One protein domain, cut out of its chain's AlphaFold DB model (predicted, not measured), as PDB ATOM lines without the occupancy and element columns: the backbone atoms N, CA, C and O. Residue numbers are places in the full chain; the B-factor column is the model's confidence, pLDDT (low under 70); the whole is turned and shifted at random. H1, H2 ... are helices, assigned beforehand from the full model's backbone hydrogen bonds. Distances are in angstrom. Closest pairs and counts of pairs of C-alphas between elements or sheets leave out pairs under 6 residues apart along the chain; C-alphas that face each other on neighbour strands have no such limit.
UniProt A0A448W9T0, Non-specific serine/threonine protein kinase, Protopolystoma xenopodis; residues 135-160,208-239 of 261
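AT A GLANCE: This is residues 135 to 160 and 208 to 239 of the 261 residues of the protein "Non-specific serine/threonine protein kinase" of Protopolystoma xenopodis (UniProt A0A448W9T0). Two helices run opposite ways with their lines only 8 degrees from each other, H1 loosely beside part of the longer H3, with the short H2 turning off at the end of H1; residues 223 to 229 and 231 to 237 stick out. The printed part has 58 residues with three named helices, H1, H2, H3 in chain order, and no named strand: all helix. It is extended, with radius of gyration of the C-alphas 16.3 A, spanning 52 by 23 by 9 A.

IN THESE COORDINATES: Find C-alpha 136 at (18.871, 10.372, -5.682); there H1, residues 136 to 151, begins its 22.8 A. H2 is residues 153 to 160. H3, residues 208 to 235, runs 40.2 A to C-alpha 235 at (15.453, 11.854, 17.434).

HOW THE PARTS SIT: H1 and H2 only just touch, with 3 pairs of C-alphas within 8 A, only at the corner by their tight link; the closest C-alphas, of Arg 149 and Ile 156, are 6.3 A apart. H1 and H3 only just touch, also with 3 pairs; look at Thr 151 and Trp 208, whose C-alphas, the closest, are 7.2 A apart. H3 touches H1 with residues 208 to 215 alone, at a shallow tilt of 8 degrees, opposite ways. H2 and H3 are apart. In H1, H2 and H3 every O i to N i+4 pair is within hydrogen-bond range.

THE WHOLE: Residues 161 to 207 are not printed; C-alphas 160 and 208 are 21.9 A apart across the cut. The pLDDT is under 70 at residues 150 to 160.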
ATOM      1  N   THR A 135      21.806  13.792  -7.538       93.19
ATOM      2  CA  THR A 135      20.641  13.603  -6.671       93.19
ATOM      3  C   THR A 135      20.172  12.153  -6.729       93.19
ATOM      4  O   THR A 135      20.375  11.451  -7.723       93.19
ATOM      5  N   VAL A 136      19.504  11.693  -5.673       92.62
ATOM      6  CA  VAL A 136      18.871  10.372  -5.682       92.62
ATOM      7  C   VAL A 136      17.883  10.268  -6.846       92.62
ATOM      8  O   VAL A 136      17.908   9.278  -7.567       92.62
ATOM      9  N   ALA A 137      17.087  11.309  -7.104       91.38
ATOM     10  CA  ALA A 137      16.175  11.345  -8.247       91.38
ATOM     11  C   ALA A 137      16.892  11.114  -9.595       91.38
ATOM     12  O   ALA A 137      16.476  10.260 -10.378       91.38
ATOM     13  N   GLU A 138      17.997  11.825  -9.851       91.69
ATOM     14  CA  GLU A 138      18.803  11.665 -11.073       91.69
ATOM     15  C   GLU A 138      19.426  10.264 -11.167       91.69
ATOM     16  O   GLU A 138      19.448   9.665 -12.246       91.69
ATOM     17  N   LEU A 139      19.892   9.710 -10.043       89.75
ATOM     18  CA  LEU A 139      20.434   8.354  -9.987       89.75
ATOM     19  C   LEU A 139      19.375   7.319 -10.389       89.75
ATOM     20  O   LEU A 139      19.649   6.468 -11.238       89.75
ATOM     21  N   LEU A 140      18.179   7.396  -9.804       88.19
ATOM     22  CA  LEU A 140      17.085   6.460 -10.072       88.19
ATOM     23  C   LEU A 140      16.615   6.536 -11.520       88.19
ATOM     24  O   LEU A 140      16.534   5.508 -12.197       88.19
ATOM     25  N   LEU A 141      16.387   7.749 -12.021       88.38
ATOM     26  CA  LEU A 141      15.985   7.968 -13.405       88.38
ATOM     27  C   LEU A 141      17.044   7.436 -14.381       88.38
ATOM     28  O   LEU A 141      16.720   6.801 -15.385       88.38
ATOM     29  N   GLY A 142      18.326   7.625 -14.060       86.25
ATOM     30  CA  GLY A 142      19.437   7.081 -14.833       86.25
ATOM     31  C   GLY A 142      19.461   5.550 -14.881       86.25
ATOM     32  O   GLY A 142      19.752   4.987 -15.939       86.25
ATOM     33  N   GLN A 143      19.154   4.866 -13.772       83.25
ATOM     34  CA  GLN A 143      19.069   3.399 -13.734       83.25
ATOM     35  C   GLN A 143      17.869   2.888 -14.531       83.25
ATOM     36  O   GLN A 143      18.035   1.995 -15.360       83.25
ATOM     37  N   LEU A 144      16.695   3.495 -14.349       83.38
ATOM     38  CA  LEU A 144      15.478   3.115 -15.065       83.38
ATOM     39  C   LEU A 144      15.657   3.262 -16.580       83.38
ATOM     40  O   LEU A 144      15.400   2.328 -17.331       83.38
ATOM     41  N   ASN A 145      16.218   4.384 -17.033       84.00
ATOM     42  CA  ASN A 145      16.489   4.609 -18.452       84.00
ATOM     43  C   ASN A 145      17.492   3.602 -19.039       84.00
ATOM     44  O   ASN A 145      17.399   3.250 -20.214       84.00
ATOM     45  N   ARG A 146      18.467   3.124 -18.255       81.50
ATOM     46  CA  ARG A 146      19.382   2.058 -18.702       81.50
ATOM     47  C   ARG A 146      18.690   0.708 -18.792       81.50
ATOM     48  O   ARG A 146      19.040  -0.053 -19.686       81.50
ATOM     49  N   LEU A 147      17.769   0.416 -17.875       75.94
ATOM     50  CA  LEU A 147      16.952  -0.788 -17.934       75.94
ATOM     51  C   LEU A 147      16.092  -0.764 -19.192       75.94
ATOM     52  O   LEU A 147      16.310  -1.598 -20.056       75.94
ATOM     53  N   ILE A 148      15.255   0.259 -19.373       76.94
ATOM     54  CA  ILE A 148      14.357   0.385 -20.533       76.94
ATOM     55  C   ILE A 148      15.108   0.203 -21.863       76.94
ATOM     56  O   ILE A 148      14.671  -0.550 -22.732       76.94
ATOM     57  N   ARG A 149      16.282   0.837 -22.010       72.69
ATOM     58  CA  ARG A 149      17.111   0.711 -23.222       72.69
ATOM     59  C   ARG A 149      17.651  -0.695 -23.473       72.69
ATOM     60  O   ARG A 149      17.929  -1.023 -24.615       72.69
ATOM     61  N   LYS A 150      17.851  -1.503 -22.433       69.50
ATOM     62  CA  LYS A 150      18.296  -2.892 -22.577       69.50
ATOM     63  C   LYS A 150      17.131  -3.842 -22.877       69.50
ATOM     64  O   LYS A 150      17.383  -4.901 -23.437       69.50
ATOM     65  N   THR A 151      15.896  -3.497 -22.491       64.56
ATOM     66  CA  THR A 151      14.723  -4.398 -22.555       64.56
ATOM     67  C   THR A 151      14.074  -4.470 -23.896       64.56
ATOM     68  O   THR A 151      13.576  -5.525 -24.270       64.56
ATOM     69  N   HIS A 152      14.005  -3.337 -24.581       57.50
ATOM     70  CA  HIS A 152      12.969  -3.188 -25.578       57.50
ATOM     71  C   HIS A 152      13.545  -2.619 -26.875       57.50
ATOM     72  O   HIS A 152      13.754  -1.406 -26.970       57.50
ATOM     73  N   PRO A 153      13.745  -3.460 -27.908       55.47
ATOM     74  CA  PRO A 153      14.132  -3.007 -29.243       55.47
ATOM     75  C   PRO A 153      13.166  -1.945 -29.799       55.47
ATOM     76  O   PRO A 153      13.603  -0.943 -30.358       55.47
ATOM     77  N   VAL A 154      11.853  -2.094 -29.555       55.12
ATOM     78  CA  VAL A 154      10.829  -1.121 -30.004       55.12
ATOM     79  C   VAL A 154      10.947   0.242 -29.304       55.12
ATOM     80  O   VAL A 154      10.684   1.266 -29.926       55.12
ATOM     81  N   VAL A 155      11.397   0.304 -28.042       54.03
ATOM     82  CA  VAL A 155      11.568   1.593 -27.343       54.03
ATOM     83  C   VAL A 155      12.800   2.335 -27.863       54.03
ATOM     84  O   VAL A 155      12.781   3.559 -27.923       54.03
ATOM     85  N   ILE A 156      13.842   1.627 -28.310       52.03
ATOM     86  CA  ILE A 156      14.988   2.245 -28.997       52.03
ATOM     87  C   ILE A 156      14.526   2.922 -30.297       52.03
ATOM     88  O   ILE A 156      14.896   4.069 -30.540       52.03
ATOM     89  N   ALA A 157      13.672   2.253 -31.084       52.59
ATOM     90  CA  ALA A 157      13.110   2.812 -32.316       52.59
ATOM     91  C   ALA A 157      12.180   4.014 -32.049       52.59
ATOM     92  O   ALA A 157      12.302   5.045 -32.703       52.59
ATOM     93  N   ALA A 158      11.306   3.925 -31.041       53.47
ATOM     94  CA  ALA A 158      10.364   4.994 -30.703       53.47
ATOM     95  C   ALA A 158      11.033   6.226 -30.055       53.47
ATOM     96  O   ALA A 158      10.679   7.362 -30.365       53.47
ATOM     97  N   VAL A 159      12.022   6.028 -29.172       55.00
ATOM     98  CA  VAL A 159      12.746   7.129 -28.509       55.00
ATOM     99  C   VAL A 159      13.762   7.779 -29.452       55.00
ATOM    100  O   VAL A 159      13.948   8.992 -29.380       55.00
ATOM    101  N   GLY A 160      14.377   7.017 -30.367       48.34
ATOM    102  CA  GLY A 160      15.252   7.556 -31.415       48.34
ATOM    103  C   GLY A 160      14.543   8.592 -32.291       48.34
ATOM    104  O   GLY A 160      15.036   9.710 -32.430       48.34
ATOM    105  N   TRP A 208      16.205  -9.920 -17.444       72.25
ATOM    106  CA  TRP A 208      15.247  -8.920 -16.950       72.25
ATOM    107  C   TRP A 208      14.972  -9.083 -15.472       72.25
ATOM    108  O   TRP A 208      15.062  -8.117 -14.710       72.25
ATOM    109  N   THR A 209      14.700 -10.313 -15.059       79.12
ATOM    110  CA  THR A 209      14.371 -10.654 -13.677       79.12
ATOM    111  C   THR A 209      15.543 -10.343 -12.745       79.12
ATOM    112  O   THR A 209      15.354  -9.722 -11.696       79.12
ATOM    113  N   GLU A 210      16.779 -10.653 -13.154       81.94
ATOM    114  CA  GLU A 210      17.980 -10.299 -12.385       81.94
ATOM    115  C   GLU A 210      18.215  -8.780 -12.355       81.94
ATOM    116  O   GLU A 210      18.565  -8.208 -11.319       81.94
ATOM    117  N   ALA A 211      18.001  -8.081 -13.473       77.88
ATOM    118  CA  ALA A 211      18.191  -6.636 -13.542       77.88
ATOM    119  C   ALA A 211      17.190  -5.866 -12.661       77.88
ATOM    120  O   ALA A 211      17.594  -4.926 -11.966       77.88
ATOM    121  N   VAL A 212      15.923  -6.288 -12.643       80.44
ATOM    122  CA  VAL A 212      14.882  -5.764 -11.745       80.44
ATOM    123  C   VAL A 212      15.239  -6.068 -10.293       80.44
ATOM    124  O   VAL A 212      15.261  -5.151  -9.474       80.44
ATOM    125  N   SER A 213      15.646  -7.302  -9.989       85.00
ATOM    126  CA  SER A 213      16.070  -7.698  -8.639       85.00
ATOM    127  C   SER A 213      17.253  -6.865  -8.128       85.00
ATOM    128  O   SER A 213      17.314  -6.500  -6.955       85.00
ATOM    129  N   ARG A 214      18.201  -6.498  -9.001       82.75
ATOM    130  CA  ARG A 214      19.306  -5.588  -8.653       82.75
ATOM    131  C   ARG A 214      18.822  -4.183  -8.293       82.75
ATOM    132  O   ARG A 214      19.372  -3.582  -7.370       82.75
ATOM    133  N   VAL A 215      17.846  -3.646  -9.025       82.75
ATOM    134  CA  VAL A 215      17.267  -2.330  -8.719       82.75
ATOM    135  C   VAL A 215      16.463  -2.377  -7.431       82.75
ATOM    136  O   VAL A 215      16.609  -1.465  -6.623       82.75
ATOM    137  N   ASP A 216      15.709  -3.444  -7.193       86.06
ATOM    138  CA  ASP A 216      14.963  -3.636  -5.951       86.06
ATOM    139  C   ASP A 216      15.896  -3.636  -4.728       86.06
ATOM    140  O   ASP A 216      15.753  -2.808  -3.827       86.06
ATOM    141  N   ARG A 217      16.983  -4.424  -4.771       88.69
ATOM    142  CA  ARG A 217      18.030  -4.404  -3.730       88.69
ATOM    143  C   ARG A 217      18.614  -3.004  -3.513       88.69
ATOM    144  O   ARG A 217      18.814  -2.583  -2.370       88.69
ATOM    145  N   LEU A 218      18.878  -2.266  -4.595       85.81
ATOM    146  CA  LEU A 218      19.350  -0.883  -4.511       85.81
ATOM    147  C   LEU A 218      18.308   0.016  -3.827       85.81
ATOM    148  O   LEU A 218      18.684   0.788  -2.944       85.81
ATOM    149  N   MET A 219      17.026  -0.105  -4.180       88.38
ATOM    150  CA  MET A 219      15.940   0.695  -3.603       88.38
ATOM    151  C   MET A 219      15.801   0.417  -2.114       88.38
ATOM    152  O   MET A 219      15.777   1.362  -1.329       88.38
ATOM    153  N   CYS A 220      15.812  -0.853  -1.707       92.25
ATOM    154  CA  CYS A 220      15.780  -1.239  -0.300       92.25
ATOM    155  C   CYS A 220      16.967  -0.654   0.475       92.25
ATOM    156  O   CYS A 220      16.783  -0.088   1.556       92.25
ATOM    157  N   SER A 221      18.184  -0.738  -0.075       91.06
ATOM    158  CA  SER A 221      19.384  -0.203   0.584       91.06
ATOM    159  C   SER A 221      19.330   1.320   0.748       91.06
ATOM    160  O   SER A 221      19.618   1.847   1.825       91.06
ATOM    161  N   LEU A 222      18.884   2.026  -0.292       90.88
ATOM    162  CA  LEU A 222      18.741   3.473  -0.317       90.88
ATOM    163  C   LEU A 222      17.635   3.932   0.642       90.88
ATOM    164  O   LEU A 222      17.868   4.821   1.457       90.88
ATOM    165  N   ALA A 223      16.464   3.296   0.599       92.19
ATOM    166  CA  ALA A 223      15.348   3.581   1.496       92.19
ATOM    167  C   ALA A 223      15.741   3.353   2.961       92.19
ATOM    168  O   ALA A 223      15.451   4.190   3.813       92.19
ATOM    169  N   THR A 224      16.485   2.281   3.248       95.75
ATOM    170  CA  THR A 224      17.019   2.012   4.593       95.75
ATOM    171  C   THR A 224      17.982   3.111   5.043       95.75
ATOM    172  O   THR A 224      17.896   3.584   6.177       95.75
ATOM    173  N   ALA A 225      18.892   3.552   4.170       93.19
ATOM    174  CA  ALA A 225      19.835   4.624   4.481       93.19
ATOM    175  C   ALA A 225      19.121   5.964   4.742       93.19
ATOM    176  O   ALA A 225      19.405   6.628   5.741       93.19
ATOM    177  N   ILE A 226      18.152   6.326   3.895       93.81
ATOM    178  CA  ILE A 226      17.319   7.526   4.062       93.81
ATOM    179  C   ILE A 226      16.510   7.432   5.361       93.81
ATOM    180  O   ILE A 226      16.507   8.377   6.146       93.81
ATOM    181  N   GLY A 227      15.893   6.282   5.641       95.19
ATOM    182  CA  GLY A 227      15.138   6.042   6.871       95.19
ATOM    183  C   GLY A 227      15.992   6.223   8.127       95.19
ATOM    184  O   GLY A 227      15.575   6.903   9.062       95.19
ATOM    185  N   ARG A 228      17.232   5.711   8.134       95.56
ATOM    186  CA  ARG A 228      18.185   5.921   9.240       95.56
ATOM    187  C   ARG A 228      18.567   7.391   9.413       95.56
ATOM    188  O   ARG A 228      18.659   7.862  10.544       95.56
ATOM    189  N   MET A 229      18.786   8.119   8.317       94.94
ATOM    190  CA  MET A 229      19.061   9.559   8.359       94.94
ATOM    191  C   MET A 229      17.878  10.335   8.958       94.94
ATOM    192  O   MET A 229      18.079  11.167   9.841       94.94
ATOM    193  N   LEU A 230      16.649  10.034   8.530       94.94
ATOM    194  CA  LEU A 230      15.438  10.674   9.051       94.94
ATOM    195  C   LEU A 230      15.191  10.351  10.520       94.94
ATOM    196  O   LEU A 230      14.876  11.250  11.293       94.94
ATOM    197  N   ALA A 231      15.398   9.097  10.922       95.75
ATOM    198  CA  ALA A 231      15.299   8.699  12.320       95.75
ATOM    199  C   ALA A 231      16.250   9.526  13.202       95.75
ATOM    200  O   ALA A 231      15.844  10.007  14.256       95.75
ATOM    201  N   ARG A 232      17.489   9.768  12.745       95.81
ATOM    202  CA  ARG A 232      18.450  10.627  13.458       95.81
ATOM    203  C   ARG A 232      18.006  12.086  13.536       95.81
ATOM    204  O   ARG A 232      18.183  12.697  14.586       95.81
ATOM    205  N   LEU A 233      17.433  12.639  12.465       95.38
ATOM    206  CA  LEU A 233      16.883  13.999  12.482       95.38
ATOM    207  C   LEU A 233      15.766  14.124  13.526       95.38
ATOM    208  O   LEU A 233      15.852  14.964  14.421       95.38
ATOM    209  N   HIS A 234      14.765  13.243  13.470       96.12
ATOM    210  CA  HIS A 234      13.612  13.297  14.370       96.12
ATOM    211  C   HIS A 234      13.980  13.005  15.829       96.12
ATOM    212  O   HIS A 234      13.460  13.671  16.719       96.12
ATOM    213  N   ALA A 235      14.931  12.100  16.086       97.06
ATOM    214  CA  ALA A 235      15.453  11.854  17.434       97.06
ATOM    215  C   ALA A 235      16.102  13.099  18.071       97.06
ATOM    216  O   ALA A 235      16.213  13.177  19.291       97.06
ATOM    217  N   ASN A 236      16.505  14.080  17.257       96.56
ATOM    218  CA  ASN A 236      17.077  15.352  17.695       96.56
ATOM    219  C   ASN A 236      16.118  16.539  17.475       96.56
ATOM    220  O   ASN A 236      16.560  17.685  17.431       96.56
ATOM    221  N   ASN A 237      14.812  16.280  17.323       95.69
ATOM    222  CA  ASN A 237      13.773  17.291  17.085       95.69
ATOM    223  C   ASN A 237      14.027  18.176  15.847       95.69
ATOM    224  O   ASN A 237      13.584  19.324  15.787       95.69
ATOM    225  N   LEU A 238      14.742  17.655  14.846       94.94
ATOM    226  CA  LEU A 238      14.976  18.337  13.578       94.94
ATOM    227  C   LEU A 238      13.980  17.840  12.535       94.94
ATOM    228  O   LEU A 238      13.963  16.661  12.196       94.94
ATOM    229  N   VAL A 239      13.187  18.755  11.982       93.19
ATOM    230  CA  VAL A 239      12.248  18.470  10.889       93.19
ATOM    231  C   VAL A 239      12.751  19.157   9.623       93.19
ATOM    232  O   VAL A 239      12.978  20.364   9.620       93.19
TER     233      VAL A 239